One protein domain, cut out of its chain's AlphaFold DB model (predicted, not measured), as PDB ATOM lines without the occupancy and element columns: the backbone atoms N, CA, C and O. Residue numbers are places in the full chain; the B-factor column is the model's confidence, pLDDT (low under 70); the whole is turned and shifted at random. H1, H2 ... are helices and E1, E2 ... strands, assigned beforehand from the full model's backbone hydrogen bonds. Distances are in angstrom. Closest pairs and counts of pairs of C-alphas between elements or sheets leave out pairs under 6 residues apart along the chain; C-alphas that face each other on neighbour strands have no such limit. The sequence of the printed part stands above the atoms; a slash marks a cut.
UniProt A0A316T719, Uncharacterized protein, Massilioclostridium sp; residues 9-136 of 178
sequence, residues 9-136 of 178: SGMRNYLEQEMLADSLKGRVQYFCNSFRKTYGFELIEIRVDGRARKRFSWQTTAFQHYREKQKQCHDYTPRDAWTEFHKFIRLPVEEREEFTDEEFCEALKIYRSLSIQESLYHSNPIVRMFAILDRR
ATOM      1  N   SER A   9     320.561 131.550 257.086       91.25
ATOM      2  CA  SER A   9     320.190 132.783 257.784       91.25
ATOM      3  C   SER A   9     321.397 133.686 258.046       91.25
ATOM      4  O   SER A   9     321.302 134.890 257.843       91.25
ATOM      5  N   GLY A  10     322.548 133.112 258.416       93.62
ATOM      6  CA  GLY A  10     323.800 133.853 258.585       93.62
ATOM      7  C   GLY A  10     324.312 134.449 257.273       93.62
ATOM      8  O   GLY A  10     324.663 135.625 257.229       93.62
ATOM      9  N   MET A  11     324.291 133.676 256.179       93.94
ATOM     10  CA  MET A  11     324.659 134.193 254.850       93.94
ATOM     11  C   MET A  11     323.732 135.317 254.395       93.94
ATOM     12  O   MET A  11     324.202 136.338 253.898       93.94
ATOM     13  N   ARG A  12     322.428 135.157 254.616       95.44
ATOM     14  CA  ARG A  12     321.432 136.174 254.299       95.44
ATOM     15  C   ARG A  12     321.628 137.442 255.130       95.44
ATOM     16  O   ARG A  12     321.600 138.525 254.561       95.44
ATOM     17  N   ASN A  13     321.872 137.319 256.437       96.25
ATOM     18  CA  ASN A  13     322.154 138.468 257.303       96.25
ATOM     19  C   ASN A  13     323.378 139.246 256.812       96.25
ATOM     20  O   ASN A  13     323.307 140.454 256.610       96.25
ATOM     21  N   TYR A  14     324.472 138.538 256.540       97.25
ATOM     22  CA  TYR A  14     325.692 139.142 256.020       97.25
ATOM     23  C   TYR A  14     325.447 139.883 254.698       97.25
ATOM     24  O   TYR A  14     325.838 141.040 254.543       97.25
ATOM     25  N   LEU A  15     324.757 139.244 253.752       97.38
ATOM     26  CA  LEU A  15     324.506 139.825 252.436       97.38
ATOM     27  C   LEU A  15     323.515 140.991 252.469       97.38
ATOM     28  O   LEU A  15     323.771 141.972 251.786       97.38
ATOM     29  N   GLU A  16     322.417 140.904 253.224       97.56
ATOM     30  CA  GLU A  16     321.332 141.904 253.217       97.56
ATOM     31  C   GLU A  16     321.512 143.025 254.247       97.56
ATOM     32  O   GLU A  16     321.107 144.157 253.991       97.56
ATOM     33  N   GLN A  17     322.082 142.725 255.416       96.62
ATOM     34  CA  GLN A  17     322.157 143.673 256.534       96.62
ATOM     35  C   GLN A  17     323.545 144.294 256.664       96.62
ATOM     36  O   GLN A  17     323.664 145.507 256.858       96.62
ATOM     37  N   GLU A  18     324.591 143.476 256.543       97.38
ATOM     38  CA  GLU A  18     325.961 143.924 256.793       97.38
ATOM     39  C   GLU A  18     326.624 144.512 255.552       97.38
ATOM     40  O   GLU A  18     327.319 145.520 255.670       97.38
ATOM     41  N   MET A  19     326.453 143.890 254.383       97.88
ATOM     42  CA  MET A  19     327.170 144.273 253.162       97.88
ATOM     43  C   MET A  19     326.321 145.074 252.181       97.88
ATOM     44  O   MET A  19     326.876 145.902 251.470       97.88
ATOM     45  N   LEU A  20     325.004 144.862 252.124       98.38
ATOM     46  CA  LEU A  20     324.158 145.536 251.139       98.38
ATOM     47  C   LEU A  20     324.194 147.051 251.314       98.38
ATOM     48  O   LEU A  20     324.059 147.572 252.426       98.38
ATOM     49  N   ALA A  21     324.321 147.760 250.201       98.38
ATOM     50  CA  ALA A  21     324.189 149.201 250.200       98.38
ATOM     51  C   ALA A  21     322.843 149.684 250.738       98.38
ATOM     52  O   ALA A  21     321.799 149.115 250.425       98.38
ATOM     53  N   ASP A  22     322.867 150.784 251.491       97.94
ATOM     54  CA  ASP A  22     321.676 151.283 252.182       97.94
ATOM     55  C   ASP A  22     320.535 151.623 251.213       97.94
ATOM     56  O   ASP A  22     319.386 151.286 251.481       97.94
ATOM     57  N   SER A  23     320.849 152.164 250.032       97.06
ATOM     58  CA  SER A  23     319.866 152.456 248.975       97.06
ATOM     59  C   SER A  23     319.229 151.212 248.330       97.06
ATOM     60  O   SER A  23     318.260 151.324 247.576       97.06
ATOM     61  N   LEU A  24     319.755 150.018 248.617       98.12
ATOM     62  CA  LEU A  24     319.246 148.733 248.135       98.12
ATOM     63  C   LEU A  24     318.563 147.903 249.232       98.12
ATOM     64  O   LEU A  24     317.919 146.900 248.907       98.12
ATOM     65  N   LYS A  25     318.665 148.302 250.508       96.94
ATOM     66  CA  LYS A  25     318.016 147.601 251.623       96.94
ATOM     67  C   LYS A  25     316.501 147.558 251.429       96.94
ATOM     68  O   LYS A  25     315.877 148.523 251.000       96.94
ATOM     69  N   GLY A  26     315.914 146.390 251.680       94.06
ATOM     70  CA  GLY A  26     314.495 146.111 251.426       94.06
ATOM     71  C   GLY A  26     314.145 145.842 249.956       94.06
ATOM     72  O   GLY A  26     313.157 145.160 249.698       94.06
ATOM     73  N   ARG A  27     314.965 146.295 248.998       97.31
ATOM     74  CA  ARG A  27     314.748 146.073 247.558       97.31
ATOM     75  C   ARG A  27     315.427 144.814 247.046       97.31
ATOM     76  O   ARG A  27     314.803 144.051 246.312       97.31
ATOM     77  N   VAL A  28     316.693 144.604 247.413       98.44
ATOM     78  CA  VAL A  28     317.461 143.405 247.049       98.44
ATOM     79  C   VAL A  28     317.367 142.386 248.174       98.44
ATOM     80  O   VAL A  28     317.638 142.701 249.330       98.44
ATOM     81  N   GLN A  29     316.978 141.162 247.830       98.19
ATOM     82  CA  GLN A  29     316.761 140.074 248.779       98.19
ATOM     83  C   GLN A  29     317.325 138.763 248.235       98.19
ATOM     84  O   GLN A  29     317.223 138.476 247.040       98.19
ATOM     85  N   TYR A  30     317.873 137.945 249.125       97.56
ATOM     86  CA  TYR A  30     318.414 136.628 248.834       97.56
ATOM     87  C   TYR A  30     317.482 135.563 249.412       97.56
ATOM     88  O   TYR A  30     317.157 135.557 250.602       97.56
ATOM     89  N   PHE A  31     317.080 134.616 248.570       95.75
ATOM     90  CA  PHE A  31     316.247 133.474 248.941       95.75
ATOM     91  C   PHE A  31     316.988 132.172 248.667       95.75
ATOM     92  O   PHE A  31     317.753 132.090 247.712       95.75
ATOM     93  N   CYS A  32     316.743 131.154 249.489       94.38
ATOM     94  CA  CYS A  32     317.248 129.806 249.266       94.38
ATOM     95  C   CYS A  32     316.169 128.790 249.610       94.38
ATOM     96  O   CYS A  32     315.687 128.750 250.743       94.38
ATOM     97  N   ASN A  33     315.838 127.954 248.632       92.56
ATOM     98  CA  ASN A  33     315.052 126.749 248.832       92.56
ATOM     99  C   ASN A  33     316.000 125.553 248.781       92.56
ATOM    100  O   ASN A  33     316.651 125.303 247.764       92.56
ATOM    101  N   SER A  34     316.104 124.829 249.894       89.31
ATOM    102  CA  SER A  34     317.039 123.713 250.012       89.31
ATOM    103  C   SER A  34     316.366 122.399 249.650       89.31
ATOM    104  O   SER A  34     315.447 121.951 250.333       89.31
ATOM    105  N   PHE A  35     316.878 121.752 248.607       87.94
ATOM    106  CA  PHE A  35     316.462 120.424 248.168       87.94
ATOM    107  C   PHE A  35     317.521 119.365 248.491       87.94
ATOM    108  O   PHE A  35     317.458 118.238 248.001       87.94
ATOM    109  N   ARG A  36     318.495 119.702 249.349       80.19
ATOM    110  CA  ARG A  36     319.681 118.872 249.605       80.19
ATOM    111  C   ARG A  36     319.360 117.454 250.051       80.19
ATOM    112  O   ARG A  36     320.036 116.535 249.614       80.19
ATOM    113  N   LYS A  37     318.344 117.279 250.902       81.75
ATOM    114  CA  LYS A  37     317.971 115.958 251.432       81.75
ATOM    115  C   LYS A  37     317.498 114.994 250.343       81.75
ATOM    116  O   LYS A  37     317.700 113.798 250.489       81.75
ATOM    117  N   THR A  38     316.877 115.510 249.289       82.50
ATOM    118  CA  THR A  38     316.239 114.688 248.253       82.50
ATOM    119  C   THR A  38     317.062 114.656 246.970       82.50
ATOM    120  O   THR A  38     317.210 113.601 246.369       82.50
ATOM    121  N   TYR A  39     317.618 115.798 246.560       83.69
ATOM    122  CA  TYR A  39     318.231 115.971 245.241       83.69
ATOM    123  C   TYR A  39     319.645 116.573 245.280       83.69
ATOM    124  O   TYR A  39     320.247 116.798 244.236       83.69
ATOM    125  N   GLY A  40     320.186 116.866 246.466       85.56
ATOM    126  CA  GLY A  40     321.574 117.318 246.629       85.56
ATOM    127  C   GLY A  40     321.858 118.801 246.341       85.56
ATOM    128  O   GLY A  40     322.926 119.272 246.729       85.56
ATOM    129  N   PHE A  41     320.919 119.564 245.775       87.19
ATOM    130  CA  PHE A  41     321.133 120.967 245.383       87.19
ATOM    131  C   PHE A  41     320.317 121.980 246.206       87.19
ATOM    132  O   PHE A  41     319.395 121.636 246.956       87.19
ATOM    133  N   GLU A  42     320.652 123.257 246.042       93.12
ATOM    134  CA  GLU A  42     319.857 124.401 246.498       93.12
ATOM    135  C   GLU A  42     319.400 125.249 245.307       93.12
ATOM    136  O   GLU A  42     320.038 125.276 244.255       93.12
ATOM    137  N   LEU A  43     318.256 125.915 245.455       94.50
ATOM    138  CA  LEU A  43     317.830 126.983 244.561       94.50
ATOM    139  C   LEU A  43     318.014 128.302 245.294       94.50
ATOM    140  O   LEU A  43     317.226 128.624 246.185       94.50
ATOM    141  N   ILE A  44     319.041 129.051 244.909       96.81
ATOM    142  CA  ILE A  44     319.305 130.390 245.425       96.81
ATOM    143  C   ILE A  44     318.771 131.405 244.419       96.81
ATOM    144  O   ILE A  44     319.089 131.340 243.233       96.81
ATOM    145  N   GLU A  45     317.968 132.357 244.881       97.38
ATOM    146  CA  GLU A  45     317.438 133.435 244.052       97.38
ATOM    147  C   GLU A  45     317.835 134.794 244.614       97.38
ATOM    148  O   GLU A  45     317.665 135.065 245.802       97.38
ATOM    149  N   ILE A  46     318.288 135.676 243.729       98.06
ATOM    150  CA  ILE A  46     318.428 137.100 244.020       98.06
ATOM    151  C   ILE A  46     317.202 137.789 243.457       98.06
ATOM    152  O   ILE A  46     316.960 137.779 242.242       98.06
ATOM    153  N   ARG A  47     316.414 138.370 244.352       97.94
ATOM    154  CA  ARG A  47     315.197 139.093 244.022       97.94
ATOM    155  C   ARG A  47     315.423 140.587 244.157       97.94
ATOM    156  O   ARG A  47     316.100 141.037 245.074       97.94
ATOM    157  N   VAL A  48     314.842 141.338 243.232       98.12
ATOM    158  CA  VAL A  48     314.823 142.799 243.253       98.12
ATOM    159  C   VAL A  48     313.379 143.241 243.122       98.12
ATOM    160  O   VAL A  48     312.710 142.854 242.162       98.12
ATOM    161  N   ASP A  49     312.900 143.997 244.109       96.88
ATOM    162  CA  ASP A  49     311.511 144.456 244.205       96.88
ATOM    163  C   ASP A  49     310.519 143.273 244.070       96.88
ATOM    164  O   ASP A  49     309.573 143.284 243.283       96.88
ATOM    165  N   GLY A  50     310.812 142.182 244.790       95.75
ATOM    166  CA  GLY A  50     310.009 140.953 244.823       95.75
ATOM    167  C   GLY A  50     310.172 140.007 243.623       95.75
ATOM    168  O   GLY A  50     309.694 138.874 243.682       95.75
ATOM    169  N   ARG A  51     310.873 140.406 242.553       96.00
ATOM    170  CA  ARG A  51     311.036 139.592 241.331       96.00
ATOM    171  C   ARG A  51     312.407 138.932 241.264       96.00
ATOM    172  O   ARG A  51     313.416 139.607 241.446       96.00
ATOM    173  N   ALA A  52     312.463 137.637 240.950       95.50
ATOM    174  CA  ALA A  52     313.725 136.930 240.726       95.50
ATOM    175  C   ALA A  52     314.458 137.495 239.500       95.50
ATOM    176  O   ALA A  52     313.911 137.518 238.399       95.50
ATOM    177  N   ARG A  53     315.695 137.959 239.706       95.88
ATOM    178  CA  ARG A  53     316.565 138.521 238.661       95.88
ATOM    179  C   ARG A  53     317.745 137.624 238.329       95.88
ATOM    180  O   ARG A  53     318.186 137.619 237.186       95.88
ATOM    181  N   LYS A  54     318.216 136.826 239.289       96.56
ATOM    182  CA  LYS A  54     319.202 135.775 239.034       96.56
ATOM    183  C   LYS A  54     318.926 134.550 239.894       96.56
ATOM    184  O   LYS A  54     318.507 134.689 241.043       96.56
ATOM    185  N   ARG A  55     319.151 133.365 239.326       96.69
ATOM    186  CA  ARG A  55     319.047 132.074 240.009       96.69
ATOM    187  C   ARG A  55     320.389 131.357 239.965       96.69
ATOM    188  O   ARG A  55     321.100 131.462 238.969       96.69
ATOM    189  N   PHE A  56     320.686 130.633 241.034       96.44
ATOM    190  CA  PHE A  56     321.840 129.757 241.157       96.44
ATOM    191  C   PHE A  56     321.344 128.402 241.644       96.44
ATOM    192  O   PHE A  56     320.799 128.290 242.745       96.44
ATOM    193  N   SER A  57     321.457 127.392 240.792       95.25
ATOM    194  CA  SER A  57     321.070 126.025 241.123       95.25
ATOM    195  C   SER A  57     321.618 125.070 240.086       95.25
ATOM    196  O   SER A  57     321.522 125.341 238.888       95.25
ATOM    197  N   TRP A  58     322.130 123.922 240.527       91.38
ATOM    198  CA  TRP A  58     322.497 122.844 239.610       91.38
ATOM    199  C   TRP A  58     321.364 122.508 238.628       91.38
ATOM    200  O   TRP A  58     321.582 122.432 237.419       91.38
ATOM    201  N   GLN A  59     320.133 122.383 239.136       88.75
ATOM    202  CA  GLN A  59     318.986 121.970 238.332       88.75
ATOM    203  C   GLN A  59     318.553 123.044 237.325       88.75
ATOM    204  O   GLN A  59     318.300 122.720 236.165       88.75
ATOM    205  N   THR A  60     318.480 124.317 237.732       88.06
ATOM    206  CA  THR A  60     318.096 125.391 236.798       88.06
ATOM    207  C   THR A  60     319.144 125.568 235.713       88.06
ATOM    208  O   THR A  60     318.787 125.753 234.556       88.06
ATOM    209  N   THR A  61     320.424 125.449 236.063       88.69
ATOM    210  CA  THR A  61     321.532 125.551 235.110       88.69
ATOM    211  C   THR A  61     321.497 124.407 234.098       88.69
ATOM    212  O   THR A  61     321.578 124.664 232.898       88.69
ATOM    213  N   ALA A  62     321.275 123.166 234.546       87.94
ATOM    214  CA  ALA A  62     321.108 122.019 233.651       87.94
ATOM    215  C   ALA A  62     319.920 122.198 232.698       87.94
ATOM    216  O   ALA A  62     320.040 121.978 231.493       87.94
ATOM    217  N   PHE A  63     318.783 122.654 233.224       87.50
ATOM    218  CA  PHE A  63     317.578 122.875 232.431       87.50
ATOM    219  C   PHE A  63     317.752 123.983 231.386       87.50
ATOM    220  O   PHE A  63     317.343 123.822 230.239       87.50
ATOM    221  N   GLN A  64     318.380 125.100 231.756       87.06
ATOM    222  CA  GLN A  64     318.629 126.209 230.834       87.06
ATOM    223  C   GLN A  64     319.620 125.806 229.743       87.06
ATOM    224  O   GLN A  64     319.352 126.047 228.568       87.06
ATOM    225  N   HIS A  65     320.701 125.108 230.105       86.38
ATOM    226  CA  HIS A  65     321.645 124.558 229.135       86.38
ATOM    227  C   HIS A  65     320.946 123.640 228.123       86.38
ATOM    228  O   HIS A  65     321.110 123.803 226.914       86.38
ATOM    229  N   TYR A  66     320.109 122.725 228.615       86.06
ATOM    230  CA  TYR A  66     319.319 121.831 227.775       86.06
ATOM    231  C   TYR A  66     318.412 122.595 226.804       86.06
ATOM    232  O   TYR A  66     318.407 122.308 225.608       86.06
ATOM    233  N   ARG A  67     317.677 123.603 227.291       86.56
ATOM    234  CA  ARG A  67     316.786 124.415 226.448       86.56
ATOM    235  C   ARG A  67     317.534 125.188 225.373       86.56
ATOM    236  O   ARG A  67     317.055 125.250 224.245       86.56
ATOM    237  N   GLU A  68     318.680 125.779 225.700       86.31
ATOM    238  CA  GLU A  68     319.493 126.489 224.706       86.31
ATOM    239  C   GLU A  68     320.039 125.534 223.639       86.31
ATOM    240  O   GLU A  68     319.997 125.854 222.451       86.31
ATOM    241  N   LYS A  69     320.465 124.325 224.024       85.25
ATOM    242  CA  LYS A  69     320.892 123.295 223.065       85.25
ATOM    243  C   LYS A  69     319.751 122.805 222.179       85.25
ATOM    244  O   LYS A  69     319.950 122.699 220.973       85.25
ATOM    245  N   GLN A  70     318.554 122.604 222.728       84.44
ATOM    246  CA  GLN A  70     317.378 122.239 221.930       84.44
ATOM    247  C   GLN A  70     316.994 123.301 220.891       84.44
ATOM    248  O   GLN A  70     316.549 122.952 219.801       84.44
ATOM    249  N   LYS A  71     317.180 124.595 221.188       86.19
ATOM    250  CA  LYS A  71     316.957 125.664 220.194       86.19
ATOM    251  C   LYS A  71     317.936 125.587 219.018       86.19
ATOM    252  O   LYS A  71     317.603 126.041 217.931       86.19
ATOM    253  N   GLN A  72     319.141 125.064 219.248       84.75
ATOM    254  CA  GLN A  72     320.196 124.936 218.236       84.75
ATOM    255  C   GLN A  72     320.096 123.617 217.459       84.75
ATOM    256  O   GLN A  72     320.406 123.581 216.273       84.75
ATOM    257  N   CYS A  73     319.676 122.539 218.122       83.50
ATOM    258  CA  CYS A  73     319.547 121.206 217.549       83.50
ATOM    259  C   CYS A  73     318.257 120.548 218.052       83.50
ATOM    260  O   CYS A  73     318.149 120.200 219.228       83.50
ATOM    261  N   HIS A  74     317.283 120.368 217.158       74.94
ATOM    262  CA  HIS A  74     315.972 119.814 217.509       74.94
ATOM    263  C   HIS A  74     316.047 118.335 217.937       74.94
ATOM    264  O   HIS A  74     315.273 117.901 218.787       74.94
ATOM    265  N   ASP A  75     317.025 117.582 217.422       81.38
ATOM    266  CA  ASP A  75     317.232 116.161 217.745       81.38
ATOM    267  C   ASP A  75     318.047 115.946 219.032       81.38
ATOM    268  O   ASP A  75     318.472 114.833 219.341       81.38
ATOM    269  N   TYR A  76     318.280 117.009 219.807       80.12
ATOM    270  CA  TYR A  76     319.023 116.935 221.054       80.12
ATOM    271  C   TYR A  76     318.248 116.159 222.126       80.12
ATOM    272  O   TYR A  76     317.217 116.617 222.636       80.12
ATOM    273  N   THR A  77     318.754 114.974 222.480       78.75
ATOM    274  CA  THR A  77     318.053 114.066 223.388       78.75
ATOM    275  C   THR A  77     318.382 114.340 224.861       78.75
ATOM    276  O   THR A  77     319.461 114.840 225.195       78.75
ATOM    277  N   PRO A  78     317.513 113.918 225.801       76.62
ATOM    278  CA  PRO A  78     317.832 113.930 227.231       76.62
ATOM    279  C   PRO A  78     319.091 113.132 227.609       76.62
ATOM    280  O   PRO A  78     319.680 113.384 228.657       76.62
ATOM    281  N   ARG A  79     319.519 112.165 226.784       77.62
ATOM    282  CA  ARG A  79     320.745 111.390 227.023       77.62
ATOM    283  C   ARG A  79     321.995 112.226 226.735       77.62
ATOM    284  O   ARG A  79     322.934 112.193 227.527       77.62
ATOM    285  N   ASP A  80     321.976 113.010 225.661       80.31
ATOM    286  CA  ASP A  80     323.068 113.925 225.294       80.31
ATOM    287  C   ASP A  80     323.185 115.092 226.286       80.31
ATOM    288  O   ASP A  80     324.284 115.580 226.567       80.31
ATOM    289  N   ALA A  81     322.049 115.475 226.883       80.94
ATOM    290  CA  ALA A  81     321.932 116.534 227.883       80.94
ATOM    291  C   ALA A  81     322.951 116.419 229.014       80.94
ATOM    292  O   ALA A  81     323.580 117.408 229.383       80.94
ATOM    293  N   TRP A  82     323.125 115.220 229.572       81.25
ATOM    294  CA  TRP A  82     323.959 115.052 230.759       81.25
ATOM    295  C   TRP A  82     325.443 115.239 230.445       81.25
ATOM    296  O   TRP A  82     326.136 115.986 231.134       81.25
ATOM    297  N   THR A  83     325.929 114.602 229.379       85.06
ATOM    298  CA  THR A  83     327.334 114.689 228.960       85.06
ATOM    299  C   THR A  83     327.716 116.116 228.585       85.06
ATOM    300  O   THR A  83     328.748 116.620 229.028       85.06
ATOM    301  N   GLU A  84     326.878 116.791 227.804       86.06
ATOM    302  CA  GLU A  84     327.127 118.174 227.394       86.06
ATOM    303  C   GLU A  84     326.995 119.153 228.557       86.06
ATOM    304  O   GLU A  84     327.798 120.079 228.667       86.06
ATOM    305  N   PHE A  85     326.070 118.914 229.489       88.06
ATOM    306  CA  PHE A  85     325.986 119.717 230.700       88.06
ATOM    307  C   PHE A  85     327.253 119.591 231.558       88.06
ATOM    308  O   PHE A  85     327.772 120.601 232.031       88.06
ATOM    309  N   HIS A  86     327.817 118.384 231.692       86.75
ATOM    310  CA  HIS A  86     329.107 118.178 232.366       86.75
ATOM    311  C   HIS A  86     330.269 118.891 231.670       86.75
ATOM    312  O   HIS A  86     331.191 119.354 232.339       86.75
ATOM    313  N   LYS A  87     330.244 119.013 230.338       90.00
ATOM    314  CA  LYS A  87     331.215 119.845 229.607       90.00
ATOM    315  C   LYS A  87     330.979 121.329 229.877       90.00
ATOM    316  O   LYS A  87     331.930 122.054 230.137       90.00
ATOM    317  N   PHE A  88     329.721 121.763 229.874       90.56
ATOM    318  CA  PHE A  88     329.338 123.148 230.119       90.56
ATOM    319  C   PHE A  88     329.787 123.646 231.493       90.56
ATOM    320  O   PHE A  88     330.429 124.684 231.573       90.56
ATOM    321  N   ILE A  89     329.529 122.907 232.573       91.75
ATOM    322  CA  ILE A  89     329.950 123.320 233.926       91.75
ATOM    323  C   ILE A  89     331.478 123.363 234.105       91.75
ATOM    324  O   ILE A  89     331.958 123.995 235.041       91.75
ATOM    325  N   ARG A  90     332.240 122.687 233.232       91.75
ATOM    326  CA  ARG A  90     333.710 122.738 233.213       91.75
ATOM    327  C   ARG A  90     334.246 123.961 232.475       91.75
ATOM    328  O   ARG A  90     335.440 124.227 232.576       91.75
ATOM    329  N   LEU A  91     333.397 124.688 231.746       92.62
ATOM    330  CA  LEU A  91     333.787 125.958 231.148       92.62
ATOM    331  C   LEU A  91     334.090 126.986 232.248       92.62
ATOM    332  O   LEU A  91     333.418 126.979 233.296       92.62
ATOM    333  N   PRO A  92     335.044 127.900 232.005       92.75
ATOM    334  CA  PRO A  92     335.317 129.010 232.908       92.75
ATOM    335  C   PRO A  92     334.035 129.769 233.287       92.75
ATOM    336  O   PRO A  92     333.115 129.929 232.482       92.75
ATOM    337  N   VAL A  93     333.945 130.217 234.541       92.31
ATOM    338  CA  VAL A  93     332.753 130.915 235.070       92.31
ATOM    339  C   VAL A  93     332.495 132.238 234.341       92.31
ATOM    340  O   VAL A  93     331.359 132.684 234.225       92.31
ATOM    341  N   GLU A  94     333.545 132.871 233.838       90.56
ATOM    342  CA  GLU A  94     333.517 134.113 233.072       90.56
ATOM    343  C   GLU A  94     332.905 133.960 231.674       90.56
ATOM    344  O   GLU A  94     332.411 134.943 231.127       90.56
ATOM    345  N   GLU A  95     332.883 132.745 231.124       89.75
ATOM    346  CA  GLU A  95     332.330 132.437 229.797       89.75
ATOM    347  C   GLU A  95     330.859 132.002 229.859       89.75
ATOM    348  O   GLU A  95     330.251 131.673 228.837       89.75
ATOM    349  N   ARG A  96     330.268 131.969 231.059       91.06
ATOM    350  CA  ARG A  96     328.937 131.408 231.289       91.06
ATOM    351  C   ARG A  96     327.915 132.435 231.740       91.06
ATOM    352  O   ARG A  96     328.199 133.391 232.457       91.06
ATOM    353  N   GLU A  97     326.675 132.158 231.356       91.50
ATOM    354  CA  GLU A  97     325.499 132.915 231.779       91.50
ATOM    355  C   GLU A  97     324.767 132.235 232.940       91.50
ATOM    356  O   GLU A  97     324.055 132.922 233.656       91.50
ATOM    357  N   GLU A  98     324.935 130.928 233.180       93.69
ATOM    358  CA  GLU A  98     324.226 130.173 234.228       93.69
ATOM    359  C   GLU A  98     325.187 129.474 235.195       93.69
ATOM    360  O   GLU A  98     326.266 129.013 234.808       93.69
ATOM    361  N   PHE A  99     324.770 129.397 236.465       95.75
ATOM    362  CA  PHE A  99     325.637 129.037 237.587       95.75
ATOM    363  C   PHE A  99     324.929 128.158 238.615       95.75
ATOM    364  O   PHE A  99     323.722 128.262 238.856       95.75
ATOM    365  N   THR A 100     325.688 127.288 239.257       95.62
ATOM    366  CA  THR A 100     325.197 126.369 240.283       95.62
ATOM    367  C   THR A 100     325.141 127.048 241.656       95.62
ATOM    368  O   THR A 100     325.731 128.109 241.880       95.62
ATOM    369  N   ASP A 101     324.429 126.441 242.606       94.75
ATOM    370  CA  ASP A 101     324.420 126.897 244.001       94.75
ATOM    371  C   ASP A 101     325.807 126.787 244.654       94.75
ATOM    372  O   ASP A 101     326.173 127.624 245.483       94.75
ATOM    373  N   GLU A 102     326.602 125.793 244.250       93.50
ATOM    374  CA  GLU A 102     327.991 125.625 244.684       93.50
ATOM    375  C   GLU A 102     328.866 126.794 244.240       93.50
ATOM    376  O   GLU A 102     329.567 127.377 245.066       93.50
ATOM    377  N   GLU A 103     328.743 127.217 242.985       96.06
ATOM    378  CA  GLU A 103     329.492 128.355 242.444       96.06
ATOM    379  C   GLU A 103     329.117 129.678 243.109       96.06
ATOM    380  O   GLU A 103     329.997 130.500 243.371       96.06
ATOM    381  N   PHE A 104     327.838 129.875 243.446       96.62
ATOM    382  CA  PHE A 104     327.410 131.026 244.246       96.62
ATOM    383  C   PHE A 104     328.145 131.071 245.589       96.62
ATOM    384  O   PHE A 104     328.607 132.124 246.032       96.62
ATOM    385  N   CYS A 105     328.275 129.918 246.237       94.94
ATOM    386  CA  CYS A 105     328.916 129.827 247.535       94.94
ATOM    387  C   CYS A 105     330.437 129.965 247.435       94.94
ATOM    388  O   CYS A 105     331.020 130.735 248.195       94.94
ATOM    389  N   GLU A 106     331.099 129.319 246.480       95.75
ATOM    390  CA  GLU A 106     332.531 129.552 246.268       95.75
ATOM    391  C   GLU A 106     332.819 131.028 245.952       95.75
ATOM    392  O   GLU A 106     333.710 131.622 246.562       95.75
ATOM    393  N   ALA A 107     331.999 131.676 245.119       97.62
ATOM    394  CA  ALA A 107     332.108 133.112 244.873       97.62
ATOM    395  C   ALA A 107     331.913 133.949 246.150       97.62
ATOM    396  O   ALA A 107     332.646 134.914 246.365       97.62
ATOM    397  N   LEU A 108     330.981 133.570 247.031       97.44
ATOM    398  CA  LEU A 108     330.788 134.244 248.316       97.44
ATOM    399  C   LEU A 108     332.009 134.096 249.236       97.44
ATOM    400  O   LEU A 108     332.360 135.046 249.937       97.44
ATOM    401  N   LYS A 109     332.687 132.939 249.243       96.81
ATOM    402  CA  LYS A 109     333.950 132.770 249.989       96.81
ATOM    403  C   LYS A 109     335.033 133.691 249.451       96.81
ATOM    404  O   LYS A 109     335.663 134.388 250.241       96.81
ATOM    405  N   ILE A 110     335.210 133.705 248.130       97.94
ATOM    406  CA  ILE A 110     336.211 134.537 247.454       97.94
ATOM    407  C   ILE A 110     335.958 136.009 247.781       97.94
ATOM    408  O   ILE A 110     336.829 136.675 248.331       97.94
ATOM    409  N   TYR A 111     334.735 136.490 247.556       98.38
ATOM    410  CA  TYR A 111     334.328 137.861 247.867       98.38
ATOM    411  C   TYR A 111     334.628 138.262 249.322       98.38
ATOM    412  O   TYR A 111     335.113 139.359 249.579       98.38
ATOM    413  N   ARG A 112     334.394 137.364 250.289       96.75
ATOM    414  CA  ARG A 112     334.682 137.624 251.709       96.75
ATOM    415  C   ARG A 112     336.171 137.718 252.035       96.75
ATOM    416  O   ARG A 112     336.517 138.326 253.042       96.75
ATOM    417  N   SER A 113     337.020 137.082 251.232       97.25
ATOM    418  CA  SER A 113     338.475 137.077 251.419       97.25
ATOM    419  C   SER A 113     339.195 138.226 250.714       97.25
ATOM    420  O   SER A 113     340.366 138.461 250.995       97.25
ATOM    421  N   LEU A 114     338.511 138.937 249.815       98.06
ATOM    422  CA  LEU A 114     339.088 140.003 249.006       98.06
ATOM    423  C   LEU A 114     338.733 141.388 249.547       98.06
ATOM    424  O   LEU A 114     337.696 141.600 250.189       98.06
ATOM    425  N   SER A 115     339.566 142.375 249.220       98.25
ATOM    426  CA  SER A 115     339.160 143.771 249.347       98.25
ATOM    427  C   SER A 115     338.004 144.083 248.390       98.25
ATOM    428  O   SER A 115     337.777 143.402 247.381       98.25
ATOM    429  N   ILE A 116     337.265 145.159 248.676       98.19
ATOM    430  CA  ILE A 116     336.188 145.588 247.778       98.19
ATOM    431  C   ILE A 116     336.731 145.976 246.396       98.19
ATOM    432  O   ILE A 116     336.101 145.682 245.386       98.19
ATOM    433  N   GLN A 117     337.926 146.571 246.337       97.81
ATOM    434  CA  GLN A 117     338.556 146.953 245.079       97.81
ATOM    435  C   GLN A 117     338.904 145.718 244.241       97.81
ATOM    436  O   GLN A 117     338.549 145.676 243.071       97.81
ATOM    437  N   GLU A 118     339.526 144.695 244.828       98.38
ATOM    438  CA  GLU A 118     339.818 143.440 244.117       98.38
ATOM    439  C   GLU A 118     338.533 142.753 243.648       98.38
ATOM    440  O   GLU A 118     338.445 142.308 242.505       98.38
ATOM    441  N   SER A 119     337.498 142.741 244.491       98.44
ATOM    442  CA  SER A 119     336.215 142.114 244.162       98.44
ATOM    443  C   SER A 119     335.513 142.769 242.965       98.44
ATOM    444  O   SER A 119     334.876 142.069 242.180       98.44
ATOM    445  N   LEU A 120     335.643 144.091 242.783       98.06
ATOM    446  CA  LEU A 120     335.033 144.819 241.657       98.06
ATOM    447  C   LEU A 120     335.647 144.465 240.295       98.06
ATOM    448  O   LEU A 120     334.961 144.577 239.279       98.06
ATOM    449  N   TYR A 121     336.910 144.031 240.271       96.94
ATOM    450  CA  TYR A 121     337.650 143.689 239.048       96.94
ATOM    451  C   TYR A 121     337.983 142.195 238.942       96.94
ATOM    452  O   TYR A 121     338.701 141.783 238.034       96.94
ATOM    453  N   HIS A 122     337.450 141.371 239.845       97.94
ATOM    454  CA  HIS A 122     337.679 139.933 239.852       97.94
ATOM    455  C   HIS A 122     337.117 139.266 238.585       97.94
ATOM    456  O   HIS A 122     336.064 139.673 238.094       97.94
ATOM    457  N   SER A 123     337.763 138.214 238.070       96.56
ATOM    458  CA  SER A 123     337.348 137.516 236.836       96.56
ATOM    459  C   SER A 123     335.979 136.834 236.959       96.56
ATOM    460  O   SER A 123     335.160 136.917 236.044       96.56
ATOM    461  N   ASN A 124     335.683 136.243 238.120       97.88
ATOM    462  CA  ASN A 124     334.383 135.631 238.408       97.88
ATOM    463  C   ASN A 124     333.254 136.693 238.483       97.88
ATOM    464  O   ASN A 124     333.273 137.540 239.385       97.88
ATOM    465  N   PRO A 125     332.235 136.638 237.602       97.88
ATOM    466  CA  PRO A 125     331.166 137.637 237.554       97.88
ATOM    467  C   PRO A 125     330.232 137.608 238.776       97.88
ATOM    468  O   PRO A 125     329.643 138.632 239.117       97.88
ATOM    469  N   ILE A 126     330.126 136.481 239.485       98.44
ATOM    470  CA  ILE A 126     329.349 136.378 240.731       98.44
ATOM    471  C   ILE A 126     330.037 137.167 241.855       98.44
ATOM    472  O   ILE A 126     329.373 137.839 242.642       98.44
ATOM    473  N   VAL A 127     331.376 137.164 241.901       98.69
ATOM    474  CA  VAL A 127     332.142 137.994 242.850       98.69
ATOM    475  C   VAL A 127     331.899 139.478 242.570       98.69
ATOM    476  O   VAL A 127     331.594 140.235 243.493       98.69
ATOM    477  N   ARG A 128     331.931 139.883 241.293       98.38
ATOM    478  CA  ARG A 128     331.622 141.267 240.891       98.38
ATOM    479  C   ARG A 128     330.185 141.670 241.217       98.38
ATOM    480  O   ARG A 128     329.949 142.814 241.591       98.38
ATOM    481  N   MET A 129     329.230 140.744 241.126       98.50
ATOM    482  CA  MET A 129     327.845 140.972 241.549       98.50
ATOM    483  C   MET A 129     327.741 141.285 243.046       98.50
ATOM    484  O   MET A 129     327.049 142.231 243.415       98.50
ATOM    485  N   PHE A 130     328.428 140.538 243.916       98.69
ATOM    486  CA  PHE A 130     328.467 140.890 245.340       98.69
ATOM    487  C   PHE A 130     329.117 142.258 245.549       98.69
ATOM    488  O   PHE A 130     328.565 143.094 246.260       98.69
ATOM    489  N   ALA A 131     330.235 142.508 244.863       98.56
ATOM    490  CA  ALA A 131     330.969 143.760 244.961       98.56
ATOM    491  C   ALA A 131     330.119 144.972 244.557       98.56
ATOM    492  O   ALA A 131     330.075 145.953 245.288       98.56
ATOM    493  N   ILE A 132     329.401 144.922 243.431       98.31
ATOM    494  CA  ILE A 132     328.618 146.073 242.961       98.31
ATOM    495  C   ILE A 132     327.428 146.396 243.877       98.31
ATOM    496  O   ILE A 132     327.011 147.548 243.949       98.31
ATOM    497  N   LEU A 133     326.897 145.405 244.601       98.56
ATOM    498  CA  LEU A 133     325.801 145.577 245.564       98.56
ATOM    499  C   LEU A 133     326.277 146.040 246.951       98.56
ATOM    500  O   LEU A 133     325.454 146.423 247.786       98.56
ATOM    501  N   ASP A 134     327.586 146.026 247.194       98.69
ATOM    502  CA  ASP A 134     328.194 146.326 248.484       98.69
ATOM    503  C   ASP A 134     328.145 147.829 248.826       98.69
ATOM    504  O   ASP A 134     328.446 148.706 248.006       98.69
ATOM    505  N   ARG A 135     327.811 148.138 250.082       98.25
ATOM    506  CA  ARG A 135     327.810 149.488 250.665       98.25
ATOM    507  C   ARG A 135     329.181 150.159 250.675       98.25
ATOM    508  O   ARG A 135     329.255 151.384 250.677       98.25
ATOM    509  N   ARG A 136     330.264 149.379 250.681       97.94
ATOM    510  CA  ARG A 136     331.654 149.861 250.662       97.94
ATOM    511  C   ARG A 136     332.027 150.504 249.321       97.94
ATOM    512  O   ARG A 136     333.023 151.221 249.253       97.94
TER     513      ARG A 136
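Overview. This is residues 9 to 136 of the 178 residues of an uncharacterized protein of Massilioclostridium sp (UniProt A0A316T719). A small, strongly twisted sheet of three strands has two separate groups of helices: H5, H6 and H7 cluster toward one end of the elongated whole, and H3 and H4 form a crossed pair at the other. H5 stands up from the sheet, its first residues 101 to 105 near E2 and E3, while H1 grazes the sheet beside edge strand E1 and the short H2 lies beyond the strand ends, between E1 and E2 in the chain. The printed part has 128 residues, with seven named helices and three named strands in the order H1 E1 H2 E2 E3 H3 H4 H5 H6 H7; the sheet runs E1 E2 E3, all antiparallel, and the class is mixed, helices and strands. It is compact, with a radius of gyration of the C-alphas of 16.0 A, and spans 49 by 29 by 26 A.

Arrangement. Start at H1, residues 9 to 19, which only grazes the sheet with its residues 9 to 16; its closest C-alphas to E1, residues 28 to 34, are those of Arg 12 and Tyr 30, 6.3 A apart. H2, residues 36 to 39, is not on the sheet. E2, residues 42 to 48, is antiparallel to E1 at 163 degrees; look for N 31 and O 45, 2.9 A apart. E3, residues 51 to 56, forms a hairpin with E2, antiparallel at 146 degrees, with N 46 and O 54 at 2.9 A. H3, residues 58 to 72, only grazes the sheet with its residues 58 to 61. With residues 62 to 66 alone it touches H4, residues 78 to 89; the closest C-alphas, those of Tyr 66 and Ala 81, are 5.9 A apart, and the steep tilt of 68 degrees, opposite ways, is only just short of about perpendicular. H5, residues 101 to 113, is apart from H4 and lies over E2 and E3, rising 65 degrees from the local plane; C-alphas 56 and 101 are its closest to E3, 4.8 A. H6, residues 116 to 121, touches H7, residues 125 to 133, closest at the C-alphas of Leu 120 and Arg 128, 5.0 A. H7 also touches H5, closest at the C-alphas of Ala 107 and Val 127, 5.3 A, at a steep tilt of 58 degrees, the same way. In H3, H5 and H7 every O i to N i+4 pair is within hydrogen-bond range; in H1 6 of 7 are, in H4 6 of 8 and in H6 1 of 2, and H2 is too short for such a pair.

Along the chain. Find C-alpha 9 at (320.190, 132.783, 257.784), where H1 begins its 14.2 A. E1 spans 19.9 A, E2 19.3 A and E3 14.6 A. H3 starts at C-alpha 58, (322.497, 122.844, 239.610), and runs 21.6 A; H4 measures 16.7 A, H5 18.9 A and H7 12.5 A, ending at C-alpha 133, (325.801, 145.577, 245.564).

Size, cuts and confidence. The C-alphas of Asp 22 and Asp 75 are the two farthest apart, 49.4 A. The printed part has no cut, and the link from H4 to H5, 11 residues, is long. The mean pLDDT of the printed part is 92.8, and no printed residue is under 70.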